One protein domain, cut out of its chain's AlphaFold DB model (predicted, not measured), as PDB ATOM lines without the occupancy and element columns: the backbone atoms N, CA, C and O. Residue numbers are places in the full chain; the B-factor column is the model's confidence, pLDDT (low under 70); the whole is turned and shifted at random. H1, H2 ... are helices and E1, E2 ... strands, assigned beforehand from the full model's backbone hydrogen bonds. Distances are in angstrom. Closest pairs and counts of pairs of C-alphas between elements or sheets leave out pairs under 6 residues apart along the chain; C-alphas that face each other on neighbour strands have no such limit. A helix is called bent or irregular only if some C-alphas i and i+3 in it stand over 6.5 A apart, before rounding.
ATOM      1  N   GLN A  13     -21.771 -41.933  82.920       51.41
ATOM      2  CA  GLN A  13     -20.886 -43.071  82.687       51.41
ATOM      3  C   GLN A  13     -20.010 -42.732  81.476       51.41
ATOM      4  O   GLN A  13     -20.511 -42.610  80.359       51.41
ATOM      5  N   ALA A  14     -18.714 -42.521  81.693       52.28
ATOM      6  CA  ALA A  14     -17.759 -42.392  80.609       52.28
ATOM      7  C   ALA A  14     -17.462 -43.778  80.043       52.28
ATOM      8  O   ALA A  14     -16.740 -44.590  80.621       52.28
ATOM      9  N   ALA A  15     -18.009 -44.035  78.859       57.28
ATOM     10  CA  ALA A  15     -17.347 -44.958  77.957       57.28
ATOM     11  C   ALA A  15     -15.904 -44.464  77.745       57.28
ATOM     12  O   ALA A  15     -15.657 -43.256  77.752       57.28
ATOM     13  N   VAL A  16     -14.963 -45.383  77.513       59.38
ATOM     14  CA  VAL A  16     -13.551 -45.078  77.180       59.38
ATOM     15  C   VAL A  16     -13.443 -44.046  76.037       59.38
ATOM     16  O   VAL A  16     -12.458 -43.323  75.919       59.38
ATOM     17  N   ASN A  17     -14.511 -43.919  75.251       74.38
ATOM     18  CA  ASN A  17     -14.694 -42.966  74.178       74.38
ATOM     19  C   ASN A  17     -15.590 -41.782  74.602       74.38
ATOM     20  O   ASN A  17     -16.700 -41.633  74.105       74.38
ATOM     21  N   MET A  18     -15.163 -40.957  75.560       84.69
ATOM     22  CA  MET A  18     -15.835 -39.699  75.932       84.69
ATOM     23  C   MET A  18     -14.887 -38.521  75.687       84.69
ATOM     24  O   MET A  18     -13.684 -38.647  75.896       84.69
ATOM     25  N   GLU A  19     -15.409 -37.374  75.258       90.94
ATOM     26  CA  GLU A  19     -14.647 -36.135  75.077       90.94
ATOM     27  C   GLU A  19     -15.291 -34.999  75.874       90.94
ATOM     28  O   GLU A  19     -16.495 -34.756  75.768       90.94
ATOM     29  N   PHE A  20     -14.469 -34.274  76.633       93.25
ATOM     30  CA  PHE A  20     -14.845 -33.013  77.262       93.25
ATOM     31  C   PHE A  20     -14.412 -31.829  76.399       93.25
ATOM     32  O   PHE A  20     -13.324 -31.808  75.821       93.25
ATOM     33  N   LYS A  21     -15.267 -30.812  76.342       95.19
ATOM     34  CA  LYS A  21     -15.083 -29.591  75.561       95.19
ATOM     35  C   LYS A  21     -15.235 -28.383  76.467       95.19
ATOM     36  O   LYS A  21     -16.148 -28.332  77.289       95.19
ATOM     37  N   PHE A  22     -14.360 -27.403  76.296       96.69
ATOM     38  CA  PHE A  22     -14.407 -26.160  77.056       96.69
ATOM     39  C   PHE A  22     -14.048 -24.969  76.167       96.69
ATOM     40  O   PHE A  22     -13.008 -24.972  75.500       96.69
ATOM     41  N   THR A  23     -14.894 -23.938  76.189       97.38
ATOM     42  CA  THR A  23     -14.653 -22.673  75.487       97.38
ATOM     43  C   THR A  23     -15.136 -21.486  76.315       97.38
ATOM     44  O   THR A  23     -16.344 -21.336  76.501       97.38
ATOM     45  N   PRO A  24     -14.235 -20.598  76.764       97.50
ATOM     46  CA  PRO A  24     -14.604 -19.276  77.242       97.50
ATOM     47  C   PRO A  24     -14.715 -18.327  76.042       97.50
ATOM     48  O   PRO A  24     -13.788 -18.244  75.235       97.50
ATOM     49  N   PHE A  25     -15.825 -17.609  75.901       96.81
ATOM     50  CA  PHE A  25     -16.075 -16.738  74.756       96.81
ATOM     51  C   PHE A  25     -16.803 -15.437  75.115       96.81
ATOM     52  O   PHE A  25     -17.511 -15.333  76.114       96.81
ATOM     53  N   ALA A  26     -16.624 -14.432  74.265       94.69
ATOM     54  CA  ALA A  26     -17.370 -13.185  74.254       94.69
ATOM     55  C   ALA A  26     -18.246 -13.108  72.992       94.69
ATOM     56  O   ALA A  26     -17.872 -13.615  71.930       94.69
ATOM     57  N   GLY A  27     -19.399 -12.448  73.118       85.62
ATOM     58  CA  GLY A  27     -20.407 -12.323  72.062       85.62
ATOM     59  C   GLY A  27     -21.720 -13.035  72.395       85.62
ATOM     60  O   GLY A  27     -21.866 -13.638  73.462       85.62
ATOM     61  N   ALA A  28     -22.688 -12.926  71.485       78.56
ATOM     62  CA  ALA A  28     -23.982 -13.590  71.582       78.56
ATOM     63  C   ALA A  28     -24.004 -14.860  70.725       78.56
ATOM     64  O   ALA A  28     -23.986 -14.779  69.501       78.56
ATOM     65  N   GLU A  29     -24.050 -16.030  71.370       77.56
ATOM     66  CA  GLU A  29     -24.117 -17.331  70.679       77.56
ATOM     67  C   GLU A  29     -25.416 -17.514  69.869       77.56
ATOM     68  O   GLU A  29     -25.443 -18.246  68.879       77.56
ATOM     69  N   ASP A  30     -26.486 -16.816  70.261       75.44
ATOM     70  CA  ASP A  30     -27.812 -16.922  69.644       75.44
ATOM     71  C   ASP A  30     -27.963 -16.069  68.378       75.44
ATOM     72  O   ASP A  30     -28.785 -16.374  67.511       75.44
ATOM     73  N   GLU A  31     -27.142 -15.028  68.249       76.12
ATOM     74  CA  GLU A  31     -27.265 -14.006  67.205       76.12
ATOM     75  C   GLU A  31     -26.122 -14.059  66.188       76.12
ATOM     76  O   GLU A  31     -26.278 -13.580  65.067       76.12
ATOM     77  N   ALA A  32     -24.976 -14.643  66.556       78.69
ATOM     78  CA  ALA A  32     -23.775 -14.643  65.732       78.69
ATOM     79  C   ALA A  32     -23.376 -16.049  65.258       78.69
ATOM     80  O   ALA A  32     -23.381 -17.010  66.024       78.69
ATOM     81  N   ASP A  33     -22.911 -16.143  64.009       87.38
ATOM     82  CA  ASP A  33     -22.323 -17.371  63.445       87.38
ATOM     83  C   ASP A  33     -20.936 -17.685  64.026       87.38
ATOM     84  O   ASP A  33     -20.382 -18.773  63.839       87.38
ATOM     85  N   LYS A  34     -20.326 -16.703  64.695       90.44
ATOM     86  CA  LYS A  34     -19.010 -16.808  65.320       90.44
ATOM     87  C   LYS A  34     -18.993 -16.060  66.639       90.44
ATOM     88  O   LYS A  34     -19.545 -14.969  66.754       90.44
ATOM     89  N   VAL A  35     -18.260 -16.608  67.593       94.69
ATOM     90  CA  VAL A  35     -17.926 -15.941  68.853       94.69
ATOM     91  C   VAL A  35     -16.419 -15.809  68.980       94.69
ATOM     92  O   VAL A  35     -15.647 -16.392  68.214       94.69
ATOM     93  N   GLU A  36     -15.983 -15.007  69.937       96.88
ATOM     94  CA  GLU A  36     -14.570 -14.769  70.167       96.88
ATOM     95  C   GLU A  36     -14.100 -15.473  71.432       96.88
ATOM     96  O   GLU A  36     -14.596 -15.183  72.514       96.88
ATOM     97  N   VAL A  37     -13.113 -16.362  71.314       97.69
ATOM     98  CA  VAL A  37     -12.486 -17.006  72.471       97.69
ATOM     99  C   VAL A  37     -11.808 -15.952  73.337       97.69
ATOM    100  O   VAL A  37     -11.002 -15.153  72.851       97.69
ATOM    101  N   VAL A  38     -12.114 -15.972  74.630       98.06
ATOM    102  CA  VAL A  38     -11.498 -15.073  75.606       98.06
ATOM    103  C   VAL A  38     -10.079 -15.554  75.903       98.06
ATOM    104  O   VAL A  38      -9.901 -16.710  76.295       98.06
ATOM    105  N   PRO A  39      -9.057 -14.694  75.741       98.25
ATOM    106  CA  PRO A  39      -7.690 -15.064  76.060       98.25
ATOM    107  C   PRO A  39      -7.501 -15.220  77.572       98.25
ATOM    108  O   PRO A  39      -8.083 -14.484  78.376       98.25
ATOM    109  N   GLY A  40      -6.680 -16.187  77.958       98.25
ATOM    110  CA  GLY A  40      -6.478 -16.547  79.355       98.25
ATOM    111  C   GLY A  40      -5.717 -17.854  79.500       98.25
ATOM    112  O   GLY A  40      -5.117 -18.343  78.544       98.25
ATOM    113  N   THR A  41      -5.761 -18.428  80.692       98.62
ATOM    114  CA  THR A  41      -5.100 -19.697  81.009       98.62
ATOM    115  C   THR A  41      -6.132 -20.678  81.540       98.62
ATOM    116  O   THR A  41      -6.828 -20.364  82.505       98.62
ATOM    117  N   ALA A  42      -6.238 -21.848  80.913       98.38
ATOM    118  CA  ALA A  42      -7.069 -22.955  81.367       98.38
ATOM    119  C   ALA A  42      -6.190 -24.019  82.038       98.38
ATOM    120  O   ALA A  42      -5.215 -24.478  81.448       98.38
ATOM    121  N   ARG A  43      -6.531 -24.419  83.260       98.62
ATOM    122  CA  ARG A  43      -5.886 -25.500  84.009       98.62
ATOM    123  C   ARG A  43      -6.855 -26.651  84.148       98.62
ATOM    124  O   ARG A  43      -7.965 -26.464  84.640       98.62
ATOM    125  N   VAL A  44      -6.427 -27.827  83.722       97.75
ATOM    126  CA  VAL A  44      -7.214 -29.053  83.767       97.75
ATOM    127  C   VAL A  44      -6.680 -29.924  84.890       97.75
ATOM    128  O   VAL A  44      -5.496 -30.255  84.915       97.75
ATOM    129  N   TYR A  45      -7.563 -30.325  85.791       97.62
ATOM    130  CA  TYR A  45      -7.282 -31.244  86.880       97.62
ATOM    131  C   TYR A  45      -8.121 -32.504  86.710       97.62
ATOM    132  O   TYR A  45      -9.315 -32.432  86.410       97.62
ATOM    133  N   VAL A  46      -7.501 -33.652  86.953       96.00
ATOM    134  CA  VAL A  46      -8.168 -34.953  87.000       96.00
ATOM    135  C   VAL A  46      -7.902 -35.548  88.368       96.00
ATOM    136  O   VAL A  46      -6.743 -35.700  88.754       96.00
ATOM    137  N   ASN A  47      -8.965 -35.865  89.108       95.50
ATOM    138  CA  ASN A  47      -8.866 -36.358  90.483       95.50
ATOM    139  C   ASN A  47      -7.973 -35.450  91.353       95.50
ATOM    140  O   ASN A  47      -7.058 -35.927  92.022       95.50
ATOM    141  N   ASP A  48      -8.205 -34.134  91.256       95.44
ATOM    142  CA  ASP A  48      -7.472 -33.043  91.920       95.44
ATOM    143  C   ASP A  48      -5.988 -32.880  91.553       95.44
ATOM    144  O   ASP A  48      -5.360 -31.892  91.936       95.44
ATOM    145  N   ALA A  49      -5.427 -33.771  90.733       95.88
ATOM    146  CA  ALA A  49      -4.081 -33.628  90.199       95.88
ATOM    147  C   ALA A  49      -4.089 -32.766  88.932       95.88
ATOM    148  O   ALA A  49      -4.873 -33.014  88.014       95.88
ATOM    149  N   LEU A  50      -3.188 -31.780  88.855       96.81
ATOM    150  CA  LEU A  50      -2.987 -31.000  87.634       96.81
ATOM    151  C   LEU A  50      -2.556 -31.942  86.502       96.81
ATOM    152  O   LEU A  50      -1.541 -32.632  86.604       96.81
ATOM    153  N   HIS A  51      -3.348 -31.967  85.438       95.69
ATOM    154  CA  HIS A  51      -3.090 -32.748  84.237       95.69
ATOM    155  C   HIS A  51      -2.424 -31.882  83.164       95.69
ATOM    156  O   HIS A  51      -1.401 -32.277  82.611       95.69
ATOM    157  N   SER A  52      -2.971 -30.694  82.898       96.75
ATOM    158  CA  SER A  52      -2.421 -29.779  81.899       96.75
ATOM    159  C   SER A  52      -2.750 -28.317  82.194       96.75
ATOM    160  O   SER A  52      -3.732 -27.993  82.861       96.75
ATOM    161  N   GLU A  53      -1.911 -27.424  81.675       98.06
ATOM    162  CA  GLU A  53      -2.158 -25.986  81.613       98.06
ATOM    163  C   GLU A  53      -2.083 -25.552  80.144       98.06
ATOM    164  O   GLU A  53      -1.136 -25.893  79.436       98.06
ATOM    165  N   GLN A  54      -3.086 -24.815  79.674       97.81
ATOM    166  CA  GLN A  54      -3.187 -24.362  78.293       97.81
ATOM    167  C   GLN A  54      -3.439 -22.857  78.236       97.81
ATOM    168  O   GLN A  54      -4.444 -22.351  78.743       97.81
ATOM    169  N   LYS A  55      -2.545 -22.132  77.559       98.12
ATOM    170  CA  LYS A  55      -2.764 -20.724  77.224       98.12
ATOM    171  C   LYS A  55      -3.743 -20.633  76.053       98.12
ATOM    172  O   LYS A  55      -3.500 -21.189  74.983       98.12
ATOM    173  N   LEU A  56      -4.843 -19.917  76.253       98.12
ATOM    174  CA  LEU A  56      -5.836 -19.650  75.222       98.12
ATOM    175  C   LEU A  56      -5.542 -18.297  74.581       98.12
ATOM    176  O   LEU A  56      -5.468 -17.274  75.262       98.12
ATOM    177  N   ALA A  57      -5.377 -18.301  73.262       97.19
ATOM    178  CA  ALA A  57      -5.259 -17.087  72.470       97.19
ATOM    179  C   ALA A  57      -6.642 -16.590  72.038       97.19
ATOM    180  O   ALA A  57      -7.566 -17.376  71.812       97.19
ATOM    181  N   ARG A  58      -6.752 -15.273  71.862       97.12
ATOM    182  CA  ARG A  58      -7.925 -14.639  71.265       97.12
ATOM    183  C   ARG A  58      -8.079 -15.139  69.829       97.12
ATOM    184  O   ARG A  58      -7.183 -14.939  69.011       97.12
ATOM    185  N   LYS A  59      -9.195 -15.800  69.527       96.06
ATOM    186  CA  LYS A  59      -9.507 -16.297  68.181       96.06
ATOM    187  C   LYS A  59     -11.010 -16.322  67.948       96.06
ATOM    188  O   LYS A  59     -11.771 -16.619  68.863       96.06
ATOM    189  N   SER A  60     -11.431 -16.049  66.719       94.69
ATOM    190  CA  SER A  60     -12.825 -16.233  66.318       94.69
ATOM    191  C   SER A  60     -13.087 -17.714  66.046       94.69
ATOM    192  O   SER A  60     -12.314 -18.361  65.338       94.69
ATOM    193  N   VAL A  61     -14.155 -18.255  66.627       93.62
ATOM    194  CA  VAL A  61     -14.566 -19.656  66.477       93.62
ATOM    195  C   VAL A  61     -16.022 -19.730  66.024       93.62
ATOM    196  O   VAL A  61     -16.819 -18.881  66.428       93.62
ATOM    197  N   PRO A  62     -16.382 -20.706  65.177       92.38
ATOM    198  CA  PRO A  62     -17.752 -20.848  64.710       92.38
ATOM    199  C   PRO A  62     -18.689 -21.298  65.833       92.38
ATOM    200  O   PRO A  62     -18.302 -22.074  66.713       92.38
ATOM    201  N   VAL A  63     -19.931 -20.832  65.748       90.62
ATOM    202  CA  VAL A  63     -21.081 -21.382  66.463       90.62
ATOM    203  C   VAL A  63     -21.762 -22.365  65.519       90.62
ATOM    204  O   VAL A  63     -22.217 -21.993  64.441       90.62
ATOM    205  N   LEU A  64     -21.793 -23.642  65.888       85.50
ATOM    206  CA  LEU A  64     -22.414 -24.681  65.075       85.50
ATOM    207  C   LEU A  64     -23.942 -24.556  65.153       85.50
ATOM    208  O   LEU A  64     -24.530 -24.594  66.242       85.50
ATOM    209  N   SER A  65     -24.569 -24.410  63.985       71.06
ATOM    210  CA  SER A  65     -26.020 -24.291  63.824       71.06
ATOM    211  C   SER A  65     -26.765 -25.510  64.382       71.06
ATOM    212  O   SER A  65     -26.251 -26.627  64.397       71.06
ATOM    213  N   GLY A  66     -27.992 -25.294  64.860       73.50
ATOM    214  CA  GLY A  66     -28.837 -26.327  65.467       73.50
ATOM    215  C   GLY A  66     -28.686 -26.374  66.984       73.50
ATOM    216  O   GLY A  66     -29.521 -25.835  67.703       73.50
ATOM    217  N   ALA A  67     -27.597 -26.968  67.479       68.62
ATOM    218  CA  ALA A  67     -27.373 -27.108  68.919       68.62
ATOM    219  C   ALA A  67     -26.794 -25.847  69.581       68.62
ATOM    220  O   ALA A  67     -26.714 -25.827  70.806       68.62
ATOM    221  N   ARG A  68     -26.376 -24.823  68.817       81.25
ATOM    222  CA  ARG A  68     -25.592 -23.673  69.319       81.25
ATOM    223  C   ARG A  68     -24.329 -24.144  70.044       81.25
ATOM    224  O   ARG A  68     -24.078 -23.815  71.198       81.25
ATOM    225  N   ASP A  69     -23.575 -25.030  69.394       85.88
ATOM    226  CA  ASP A  69     -22.326 -25.542  69.959       85.88
ATOM    227  C   ASP A  69     -21.155 -24.659  69.526       85.88
ATOM    228  O   ASP A  69     -20.828 -24.601  68.341       85.88
ATOM    229  N   VAL A  70     -20.534 -23.933  70.456       89.69
ATOM    230  CA  VAL A  70     -19.337 -23.145  70.153       89.69
ATOM    231  C   VAL A  70     -18.161 -24.096  69.970       89.69
ATOM    232  O   VAL A  70     -17.891 -24.940  70.828       89.69
ATOM    233  N   ALA A  71     -17.415 -23.944  68.874       91.00
ATOM    234  CA  ALA A  71     -16.273 -24.813  68.632       91.00
ATOM    235  C   ALA A  71     -15.259 -24.763  69.802       91.00
ATOM    236  O   ALA A  71     -14.918 -23.679  70.293       91.00
ATOM    237  N   PRO A  72     -14.762 -25.930  70.255       93.19
ATOM    238  CA  PRO A  72     -13.976 -26.050  71.478       93.19
ATOM    239  C   PRO A  72     -12.628 -25.320  71.394       93.19
ATOM    240  O   PRO A  72     -11.869 -25.496  70.433       93.19
ATOM    241  N   ALA A  73     -12.296 -24.547  72.429       94.94
ATOM    242  CA  ALA A  73     -10.948 -24.019  72.637       94.94
ATOM    243  C   ALA A  73     -10.028 -25.069  73.278       94.94
ATOM    244  O   ALA A  73      -8.863 -25.164  72.896       94.94
ATOM    245  N   VAL A  74     -10.583 -25.878  74.183       95.12
ATOM    246  CA  VAL A  74      -9.955 -27.049  74.801       95.12
ATOM    247  C   VAL A  74     -10.784 -28.282  74.442       95.12
ATOM    248  O   VAL A  74     -12.006 -28.282  74.624       95.12
ATOM    249  N   ARG A  75     -10.121 -29.326  73.940       94.94
ATOM    250  CA  ARG A  75     -10.686 -30.669  73.751       94.94
ATOM    251  C   ARG A  75      -9.904 -31.642  74.610       94.94
ATOM    252  O   ARG A  75      -8.676 -31.619  74.582       94.94
ATOM    253  N   LEU A  76     -10.612 -32.484  75.349       93.31
ATOM    254  CA  LEU A  76     -10.010 -33.446  76.255       93.31
ATOM    255  C   LEU A  76     -10.688 -34.810  76.088       93.31
ATOM    256  O   LEU A  76     -11.688 -35.089  76.757       93.31
ATOM    257  N   PRO A  77     -10.166 -35.660  75.191       91.56
ATOM    258  CA  PRO A  77     -10.562 -37.058  75.117       91.56
ATOM    259  C   PRO A  77     -10.209 -37.768  76.428       91.56
ATOM    260  O   PRO A  77      -9.088 -37.630  76.919       91.56
ATOM    261  N   VAL A  78     -11.120 -38.564  76.985       88.69
ATOM    262  CA  VAL A  78     -10.873 -39.340  78.213       88.69
ATOM    263  C   VAL A  78      -9.695 -40.300  78.033       88.69
ATOM    264  O   VAL A  78      -8.903 -40.467  78.954       88.69
ATOM    265  N   SER A  79      -9.497 -40.838  76.827       85.25
ATOM    266  CA  SER A  79      -8.333 -41.665  76.483       85.25
ATOM    267  C   SER A  79      -6.986 -40.956  76.675       85.25
ATOM    268  O   SER A  79      -5.994 -41.612  76.980       85.25
ATOM    269  N   SER A  80      -6.935 -39.622  76.571       89.56
ATOM    270  CA  SER A  80      -5.704 -38.845  76.791       89.56
ATOM    271  C   SER A  80      -5.299 -38.731  78.267       89.56
ATOM    272  O   SER A  80      -4.192 -38.290  78.574       89.56
ATOM    273  N   LEU A  81      -6.178 -39.134  79.190       89.94
ATOM    274  CA  LEU A  81      -5.950 -39.004  80.628       89.94
ATOM    275  C   LEU A  81      -5.092 -40.141  81.206       89.94
ATOM    276  O   LEU A  81      -4.507 -39.959  82.276       89.94
ATOM    277  N   GLY A  82      -4.983 -41.272  80.496       86.00
ATOM    278  CA  GLY A  82      -4.126 -42.408  80.851       86.00
ATOM    279  C   GLY A  82      -4.245 -42.818  82.322       86.00
ATOM    280  O   GLY A  82      -5.346 -42.920  82.868       86.00
ATOM    281  N   ASP A  83      -3.098 -42.959  82.984       88.12
ATOM    282  CA  ASP A  83      -2.973 -43.416  84.377       88.12
ATOM    283  C   ASP A  83      -3.560 -42.450  85.423       88.12
ATOM    284  O   ASP A  83      -3.580 -42.745  86.619       88.12
ATOM    285  N   ARG A  84      -4.044 -41.267  85.014       89.00
ATOM    286  CA  ARG A  84      -4.762 -40.350  85.917       89.00
ATOM    287  C   ARG A  84      -6.184 -40.820  86.211       89.00
ATOM    288  O   ARG A  84      -6.794 -40.323  87.162       89.00
ATOM    289  N   LEU A  85      -6.710 -41.745  85.407       89.94
ATOM    290  CA  LEU A  85      -8.030 -42.330  85.592       89.94
ATOM    291  C   LEU A  85      -8.005 -43.455  86.623       89.94
ATOM    292  O   LEU A  85      -7.139 -44.324  86.626       89.94
ATOM    293  N   LYS A  86      -9.027 -43.465  87.469       88.94
ATOM    294  CA  LYS A  86      -9.350 -44.561  88.378       88.94
ATOM    295  C   LYS A  86     -10.467 -45.399  87.768       88.94
ATOM    296  O   LYS A  86     -11.336 -44.867  87.077       88.94
ATOM    297  N   ASN A  87     -10.484 -46.690  88.087       85.62
ATOM    298  CA  ASN A  87     -11.668 -47.512  87.858       85.62
ATOM    299  C   ASN A  87     -12.836 -46.964  88.688       85.62
ATOM    300  O   ASN A  87     -12.692 -46.714  89.885       85.62
ATOM    301  N   GLY A  88     -13.991 -46.772  88.053       86.12
ATOM    302  CA  GLY A  88     -15.156 -46.162  88.686       86.12
ATOM    303  C   GLY A  88     -15.146 -44.638  88.573       86.12
ATOM    304  O   GLY A  88     -14.873 -44.093  87.507       86.12
ATOM    305  N   GLN A  89     -15.519 -43.944  89.649       89.19
ATOM    306  CA  GLN A  89     -15.769 -42.501  89.632       89.19
ATOM    307  C   GLN A  89     -14.474 -41.676  89.574       89.19
ATOM    308  O   GLN A  89     -13.538 -41.894  90.341       89.19
ATOM    309  N   ASN A  90     -14.474 -40.678  88.697       90.94
ATOM    310  CA  ASN A  90     -13.427 -39.691  88.492       90.94
ATOM    311  C   ASN A  90     -14.026 -38.280  88.506       90.94
ATOM    312  O   ASN A  90     -15.205 -38.085  88.194       90.94
ATOM    313  N   THR A  91     -13.186 -37.295  88.812       93.50
ATOM    314  CA  THR A  91     -13.542 -35.873  88.753       93.50
ATOM    315  C   THR A  91     -12.664 -35.164  87.733       93.50
ATOM    316  O   THR A  91     -11.441 -35.274  87.787       93.50
ATOM    317  N   LEU A  92     -13.285 -34.410  86.829       94.81
ATOM    318  CA  LEU A  92     -12.625 -33.439  85.965       94.81
ATOM    319  C   LEU A  92     -12.931 -32.039  86.487       94.81
ATOM    320  O   LEU A  92     -14.099 -31.687  86.645       94.81
ATOM    321  N   ARG A  93     -11.901 -31.222  86.688       96.62
ATOM    322  CA  ARG A  93     -12.050 -29.813  87.050       96.62
ATOM    323  C   ARG A  93     -11.261 -28.943  86.083       96.62
ATOM    324  O   ARG A  93     -10.082 -29.188  85.858       96.62
ATOM    325  N   ILE A  94     -11.901 -27.931  85.511       97.38
ATOM    326  CA  ILE A  94     -11.259 -26.926  84.665       97.38
ATOM    327  C   ILE A  94     -11.343 -25.585  85.382       97.38
ATOM    328  O   ILE A  94     -12.433 -25.102  85.688       97.38
ATOM    329  N   GLU A  95     -10.193 -24.979  85.636       98.19
ATOM    330  CA  GLU A  95     -10.080 -23.607  86.121       98.19
ATOM    331  C   GLU A  95      -9.645 -22.712  84.967       98.19
ATOM    332  O   GLU A  95      -8.695 -23.027  84.255       98.19
ATOM    333  N   PHE A  96     -10.310 -21.579  84.784       98.44
ATOM    334  CA  PHE A  96      -9.954 -20.599  83.773       98.44
ATOM    335  C   PHE A  96      -9.686 -19.241  84.409       98.44
ATOM    336  O   PHE A  96     -10.522 -18.708  85.138       98.44
ATOM    337  N   ALA A  97      -8.525 -18.674  84.100       98.38
ATOM    338  CA  ALA A  97      -8.126 -17.330  84.484       98.38
ATOM    339  C   ALA A  97      -8.056 -16.444  83.224       98.38
ATOM    340  O   ALA A  97      -7.122 -16.613  82.433       98.38
ATOM    341  N   PRO A  98      -9.018 -15.526  82.999       98.19
ATOM    342  CA  PRO A  98      -8.975 -14.627  81.850       98.19
ATOM    343  C   PRO A  98      -7.851 -13.599  81.996       98.19
ATOM    344  O   PRO A  98      -7.598 -13.096  83.091       98.19
ATOM    345  N   ASP A  99      -7.250 -13.196  80.876       98.19
ATOM    346  CA  ASP A  99      -6.224 -12.140  80.863       98.19
ATOM    347  C   ASP A  99      -6.798 -10.777  81.289       98.19
ATOM    348  O   ASP A  99      -6.085  -9.920  81.809       98.19
ATOM    349  N   ASN A 100      -8.107 -10.570  81.102       95.62
ATOM    350  CA  ASN A 100      -8.818  -9.398  81.598       95.62
ATOM    351  C   ASN A 100      -9.936  -9.800  82.566       95.62
ATOM    352  O   ASN A 100     -11.050 -10.115  82.156       95.62
ATOM    353  N   VAL A 101      -9.649  -9.705  83.863       95.62
ATOM    354  CA  VAL A 101     -10.568 -10.101  84.943       95.62
ATOM    355  C   VAL A 101     -11.827  -9.236  85.068       95.62
ATOM    356  O   VAL A 101     -12.755  -9.627  85.765       95.62
ATOM    357  N   LYS A 102     -11.879  -8.066  84.419       95.88
ATOM    358  CA  LYS A 102     -13.021  -7.137  84.507       95.88
ATOM    359  C   LYS A 102     -14.018  -7.300  83.365       95.88
ATOM    360  O   LYS A 102     -15.122  -6.769  83.452       95.88
ATOM    361  N   LYS A 103     -13.632  -7.970  82.277       95.31
ATOM    362  CA  LYS A 103     -14.510  -8.150  81.120       95.31
ATOM    363  C   LYS A 103     -15.460  -9.327  81.368       95.31
ATOM    364  O   LYS A 103     -14.971 -10.405  81.708       95.31
ATOM    365  N   PRO A 104     -16.782  -9.145  81.201       96.62
ATOM    366  CA  PRO A 104     -17.725 -10.252  81.252       96.62
ATOM    367  C   PRO A 104     -17.545 -11.172  80.045       96.62
ATOM    368  O   PRO A 104     -17.161 -10.728  78.959       96.62
ATOM    369  N   TYR A 105     -17.828 -12.453  80.250       96.94
ATOM    370  CA  TYR A 105     -17.757 -13.489  79.230       96.94
ATOM    371  C   TYR A 105     -18.705 -14.645  79.555       96.94
ATOM    372  O   TYR A 105     -19.211 -14.750  80.670       96.94
ATOM    373  N   ARG A 106     -18.922 -15.521  78.577       96.19
ATOM    374  CA  ARG A 106     -19.617 -16.797  78.740       96.19
ATOM    375  C   ARG A 106     -18.635 -17.948  78.653       96.19
ATOM    376  O   ARG A 106     -17.583 -17.846  78.027       96.19
ATOM    377  N   VAL A 107     -18.986 -19.063  79.271       96.19
ATOM    378  CA  VAL A 107     -18.241 -20.311  79.146       96.19
ATOM    379  C   VAL A 107     -19.198 -21.420  78.788       96.19
ATOM    380  O   VAL A 107     -20.190 -21.611  79.487       96.19
ATOM    381  N   GLN A 108     -18.860 -22.163  77.742       94.75
ATOM    382  CA  GLN A 108     -19.516 -23.409  77.380       94.75
ATOM    383  C   GLN A 108     -18.612 -24.575  77.766       94.75
ATOM    384  O   GLN A 108     -17.480 -24.691  77.290       94.75
ATOM    385  N   PHE A 109     -19.129 -25.432  78.637       94.62
ATOM    386  CA  PHE A 109     -18.519 -26.686  79.045       94.62
ATOM    387  C   PHE A 109     -19.439 -27.835  78.638       94.62
ATOM    388  O   PHE A 109     -20.626 -27.829  78.961       94.62
ATOM    389  N   GLY A 110     -18.921 -28.817  77.911       91.56
ATOM    390  CA  GLY A 110     -19.714 -29.930  77.399       91.56
ATOM    391  C   GLY A 110     -18.974 -31.253  77.450       91.56
ATOM    392  O   GLY A 110     -17.748 -31.294  77.538       91.56
ATOM    393  N   TRP A 111     -19.735 -32.336  77.388       90.62
ATOM    394  CA  TRP A 111     -19.236 -33.696  77.258       90.62
ATOM    395  C   TRP A 111     -20.108 -34.460  76.275       90.62
ATOM    396  O   TRP A 111     -21.313 -34.226  76.189       90.62
ATOM    397  N   ALA A 112     -19.502 -35.375  75.536       86.19
ATOM    398  CA  ALA A 112     -20.212 -36.310  74.682       86.19
ATOM    399  C   ALA A 112     -19.449 -37.627  74.644       86.19
ATOM    400  O   ALA A 112     -18.221 -37.634  74.761       86.19
ATOM    401  N   ALA A 113     -20.160 -38.731  74.415       76.75
ATOM    402  CA  ALA A 113     -19.512 -39.899  73.849       76.75
ATOM    403  C   ALA A 113     -18.840 -39.448  72.544       76.75
ATOM    404  O   ALA A 113     -19.489 -38.867  71.671       76.75
ATOM    405  N   ALA A 114     -17.531 -39.639  72.451       64.94
ATOM    406  CA  ALA A 114     -16.778 -39.438  71.235       64.94
ATOM    407  C   ALA A 114     -17.228 -40.524  70.255       64.94
ATOM    408  O   ALA A 114     -16.685 -41.616  70.206       64.94
ATOM    409  N   SER A 115     -18.302 -40.275  69.514       53.09
ATOM    410  CA  SER A 115     -18.588 -41.074  68.331       53.09
ATOM    411  C   SER A 115     -17.450 -40.825  67.351       53.09
ATOM    412  O   SER A 115     -17.103 -39.665  67.111       53.09
ATOM    413  N   ASP A 116     -16.872 -41.897  66.808       41.06
ATOM    414  CA  ASP A 116     -15.956 -41.813  65.674       41.06
ATOM    415  C   ASP A 116     -16.605 -40.889  64.640       41.06
ATOM    416  O   ASP A 116     -17.766 -41.073  64.266       41.06
ATOM    417  N   SER A 117     -15.942 -39.783  64.326       35.75
ATOM    418  CA  SER A 117     -16.577 -38.626  63.710       35.75
ATOM    419  C   SER A 117     -16.930 -38.893  62.245       35.75
ATOM    420  O   SER A 117     -16.215 -38.436  61.363       35.75
ATOM    421  N   SER A 135     -25.112 -39.829  78.025       62.78
ATOM    422  CA  SER A 135     -23.688 -39.867  77.649       62.78
ATOM    423  C   SER A 135     -23.180 -38.543  77.055       62.78
ATOM    424  O   SER A 135     -21.990 -38.400  76.783       62.78
ATOM    425  N   THR A 136     -24.077 -37.569  76.896       76.19
ATOM    426  CA  THR A 136     -23.830 -36.226  76.386       76.19
ATOM    427  C   THR A 136     -24.492 -35.199  77.300       76.19
ATOM    428  O   THR A 136     -25.572 -35.440  77.847       76.19
ATOM    429  N   GLY A 137     -23.865 -34.038  77.447       84.38
ATOM    430  CA  GLY A 137     -24.430 -32.904  78.158       84.38
ATOM    431  C   GLY A 137     -23.623 -31.631  77.954       84.38
ATOM    432  O   GLY A 137     -22.519 -31.637  77.408       84.38
ATOM    433  N   ARG A 138     -24.219 -30.510  78.355       88.62
ATOM    434  CA  ARG A 138     -23.647 -29.177  78.196       88.62
ATOM    435  C   ARG A 138     -24.119 -28.254  79.307       88.62
ATOM    436  O   ARG A 138     -25.268 -28.323  79.735       88.62
ATOM    437  N   GLN A 139     -23.235 -27.356  79.711       89.94
ATOM    438  CA  GLN A 139     -23.489 -26.257  80.623       89.94
ATOM    439  C   GLN A 139     -22.913 -24.974  80.021       89.94
ATOM    440  O   GLN A 139     -21.741 -24.935  79.647       89.94
ATOM    441  N   THR A 140     -23.734 -23.927  79.955       91.25
ATOM    442  CA  THR A 140     -23.293 -22.575  79.600       91.25
ATOM    443  C   THR A 140     -23.527 -21.658  80.792       91.25
ATOM    444  O   THR A 140     -24.562 -21.754  81.452       91.25
ATOM    445  N   ARG A 141     -22.560 -20.793  81.102       92.94
ATOM    446  CA  ARG A 141     -22.645 -19.861  82.234       92.94
ATOM    447  C   ARG A 141     -21.954 -18.535  81.927       92.94
ATOM    448  O   ARG A 141     -20.862 -18.529  81.364       92.94
ATOM    449  N   ASP A 142     -22.549 -17.439  82.393       95.62
ATOM    450  CA  ASP A 142     -21.917 -16.118  82.448       95.62
ATOM    451  C   ASP A 142     -20.912 -16.004  83.607       95.62
ATOM    452  O   ASP A 142     -21.138 -16.496  84.722       95.62
ATOM    453  N   ALA A 143     -19.797 -15.321  83.356       95.81
ATOM    454  CA  ALA A 143     -18.715 -15.127  84.310       95.81
ATOM    455  C   ALA A 143     -18.038 -13.753  84.166       95.81
ATOM    456  O   ALA A 143     -18.019 -13.131  83.104       95.81
ATOM    457  N   VAL A 144     -17.441 -13.300  85.269       96.62
ATOM    458  CA  VAL A 144     -16.517 -12.161  85.345       96.62
ATOM    459  C   VAL A 144     -15.360 -12.598  86.240       96.62
ATOM    460  O   VAL A 144     -15.594 -13.131  87.324       96.62
ATOM    461  N   GLY A 145     -14.119 -12.392  85.799       96.75
ATOM    462  CA  GLY A 145     -12.944 -12.912  86.503       96.75
ATOM    463  C   GLY A 145     -12.770 -14.429  86.338       96.75
ATOM    464  O   GLY A 145     -13.275 -14.996  85.370       96.75
ATOM    465  N   PRO A 146     -12.010 -15.097  87.222       97.31
ATOM    466  CA  PRO A 146     -11.774 -16.535  87.126       97.31
ATOM    467  C   PRO A 146     -13.057 -17.371  87.230       97.31
ATOM    468  O   PRO A 146     -13.981 -17.012  87.960       97.31
ATOM    469  N   ALA A 147     -13.091 -18.507  86.536       96.00
ATOM    470  CA  ALA A 147     -14.201 -19.455  86.585       96.00
ATOM    471  C   ALA A 147     -13.708 -20.890  86.795       96.00
ATOM    472  O   ALA A 147     -12.632 -21.264  86.329       96.00
ATOM    473  N   THR A 148     -14.526 -21.701  87.463       96.56
ATOM    474  CA  THR A 148     -14.249 -23.117  87.722       96.56
ATOM    475  C   THR A 148     -15.439 -23.958  87.289       96.56
ATOM    476  O   THR A 148     -16.583 -23.632  87.610       96.56
ATOM    477  N   PHE A 149     -15.149 -25.044  86.582       93.38
ATOM    478  CA  PHE A 149     -16.111 -26.044  86.138       93.38
ATOM    479  C   PHE A 149     -15.670 -27.399  86.653       93.38
ATOM    480  O   PHE A 149     -14.497 -27.744  86.541       93.38
ATOM    481  N   GLU A 150     -16.601 -28.159  87.213       92.81
ATOM    482  CA  GLU A 150     -16.341 -29.497  87.729       92.81
ATOM    483  C   GLU A 150     -17.384 -30.467  87.184       92.81
ATOM    484  O   GLU A 150     -18.578 -30.164  87.148       92.81
ATOM    485  N   SER A 151     -16.926 -31.643  86.765       90.19
ATOM    486  CA  SER A 151     -17.774 -32.737  86.316       90.19
ATOM    487  C   SER A 151     -17.297 -34.057  86.894       90.19
ATOM    488  O   SER A 151     -16.098 -34.298  87.027       90.19
ATOM    489  N   ARG A 152     -18.254 -34.926  87.221       90.25
ATOM    490  CA  ARG A 152     -17.991 -36.288  87.683       90.25
ATOM    491  C   ARG A 152     -18.349 -37.263  86.579       90.25
ATOM    492  O   ARG A 152     -19.419 -37.158  85.981       90.25
ATOM    493  N   PHE A 153     -17.472 -38.226  86.343       87.19
ATOM    494  CA  PHE A 153     -17.662 -39.237  85.315       87.19
ATOM    495  C   PHE A 153     -17.109 -40.585  85.765       87.19
ATOM    496  O   PHE A 153     -16.155 -40.636  86.537       87.19
ATOM    497  N   SER A 154     -17.694 -41.683  85.299       84.25
ATOM    498  CA  SER A 154     -17.206 -43.029  85.631       84.25
ATOM    499  C   SER A 154     -16.435 -43.637  84.471       84.25
ATOM    500  O   SER A 154     -17.021 -43.756  83.409       84.25
ATOM    501  N   ALA A 155     -15.190 -44.070  84.659       80.00
ATOM    502  CA  ALA A 155     -14.386 -44.718  83.621       80.00
ATOM    503  C   ALA A 155     -14.015 -46.157  84.018       80.00
ATOM    504  O   ALA A 155     -13.950 -46.497  85.201       80.00
ATOM    505  N   ILE A 156     -13.751 -46.993  83.017       69.31
ATOM    506  CA  ILE A 156     -13.082 -48.287  83.186       69.31
ATOM    507  C   ILE A 156     -11.678 -48.095  82.613       69.31
ATOM    508  O   ILE A 156     -11.540 -47.754  81.439       69.31
ATOM    509  N   SER A 157     -10.648 -48.222  83.447       58.94
ATOM    510  CA  SER A 157      -9.258 -48.095  83.014       58.94
ATOM    511  C   SER A 157      -8.883 -49.279  82.127       58.94
ATOM    512  O   SER A 157      -9.222 -50.422  82.435       58.94
ATOM    513  N   ALA A 158      -8.157 -49.008  81.040       52.00
ATOM    514  CA  ALA A 158      -7.712 -50.026  80.087       52.00
ATOM    515  C   ALA A 158      -6.826 -51.107  80.734       52.00
ATOM    516  O   ALA A 158      -6.804 -52.234  80.256       52.00
ATOM    517  N   VAL A 159      -6.184 -50.803  81.869       50.38
ATOM    518  CA  VAL A 159      -5.383 -51.767  82.644       50.38
ATOM    519  C   VAL A 159      -6.227 -52.960  83.136       50.38
ATOM    520  O   VAL A 159      -5.685 -54.028  83.379       50.38
ATOM    521  N   GLY A 160      -7.555 -52.814  83.235       42.59
ATOM    522  CA  GLY A 160      -8.469 -53.903  83.604       42.59
ATOM    523  C   GLY A 160      -9.091 -54.673  82.431       42.59
ATOM    524  O   GLY A 160      -9.873 -55.588  82.678       42.59
ATOM    525  N   LEU A 161      -8.805 -54.312  81.172       47.06
ATOM    526  CA  LEU A 161      -9.296 -55.073  80.011       47.06
ATOM    527  C   LEU A 161      -8.430 -56.306  79.722       47.06
ATOM    528  O   LEU A 161      -8.983 -57.327  79.329       47.06
ATOM    529  N   ASP A 162      -7.125 -56.257  80.011       41.06
ATOM    530  CA  ASP A 162      -6.244 -57.432  79.891       41.06
ATOM    531  C   ASP A 162      -6.558 -58.513  80.943       41.06
ATOM    532  O   ASP A 162      -6.395 -59.707  80.695       41.06
TER     533      ASP A 162
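This is residues 13 to 117 and 135 to 162 of the 244 residues of an uncharacterized protein of Crenobacter cavernae (UniProt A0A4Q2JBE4). Two strongly twisted sheets face each other as a sandwich: E4, E3, E7 and E10 make one layer, and E1, E2, E5, E6, E8 and E9 make the other. The short helix H1 lies at one end of the two layers, and the small helix H2 lies beyond H1 at that same end. The printed part has 133 residues, with ten named strands and two named helices in the order E1 E2 E3 E4 E5 E6 H1 E7 E8 E9 E10 H2, and its class is mostly strand. The four-stranded sheet runs E4, E3, E7, E10, all antiparallel; the other sheet is branched at E1, and its neighbour pairs are antiparallel too. The whole is compact, with a radius of gyration of the C-alphas of 15.1 A, and its outline is elongated, spanning 48 by 31 by 19 A.

E1, residues 18 to 26, begins with C-alpha 18 at (-15.835, -39.699, 75.932) and is 26.6 A long. E2, residues 34 to 37, measures 9.7 A; E3, residues 40 to 46, 20.0 A; E4, residues 49 to 56, 20.6 A. E5, residues 59 to 64, measures 15.7 A and E6, residues 74 to 77, 10.0 A. H1, residues 78 to 84, is 9.9 A long and irregular, with C-alphas 80 and 83 9.3 A apart. E7, residues 88 to 98, is the longest strand at 32.9 A and ends with C-alpha 98 at (-8.975, -14.627, 81.850). E8, residues 104 to 113, measures 30.6 A; E9, residues 137 to 144, 23.3 A; E10, residues 147 to 155, 25.4 A. H2, residues 158 to 162, is 7.6 A long and ends with C-alpha 162 at (-6.244, -57.432, 79.891).

E1 has three neighbours, with E2 and E6 on one side and E8 on the other side. E1 and E2 form a hairpin, with N 26 and O 36 within hydrogen-bond range at 2.8 A. Beside residues 18 to 22 lies E6, with N 20 and O 76 2.9 A apart. E8 is beside residues 18 to 26, with N 21 and O 110 2.8 A apart. E5 pairs with E2 through N 37 and O 59, 2.8 A, and E9 with E8 through N 109 and O 139, 2.8 A. E2 runs on into E3 across a break of 2 residues, at 79 degrees. In the other sheet E3 and E4 form a hairpin, with N 42 and O 54 2.9 A apart. E3 and E7 are antiparallel neighbours, with N 43 and O 95 within hydrogen-bond range at 2.8 A, and E7 and E10 are antiparallel neighbours, with N 92 and O 151 within hydrogen-bond range at 2.8 A. The parts of the two sheets that face each other are 10.5 A apart centre to centre, and their strands stand at 27 degrees. H1 is on the four-stranded sheet and only grazes the branched one with residues 78 to 80; the C-alphas of Met 18 and Val 78, the closest of E1 and H1, are 5.5 A apart. H2 is on neither sheet but near H1. Of the O i to N i+4 pairs, 0 of 3 in H1 and 0 of 1 in H2 are within hydrogen-bond range; of the O i to N i+3 pairs, 2 of 4 and 1 of 2 are.

The two C-alphas farthest apart, those of Lys 102 and Asp 162, are 51.0 A apart. Residues 118 to 134 are not printed, and C-alphas 117 and 135 are 15.7 A apart across this cut, in the link from E8 to E9. Of the links that are printed whole, none is long. The mean pLDDT of the printed part is 86.9; it is under 70 at residues 13 to 16, 67, 114 to 117, 135 and 156 to 162.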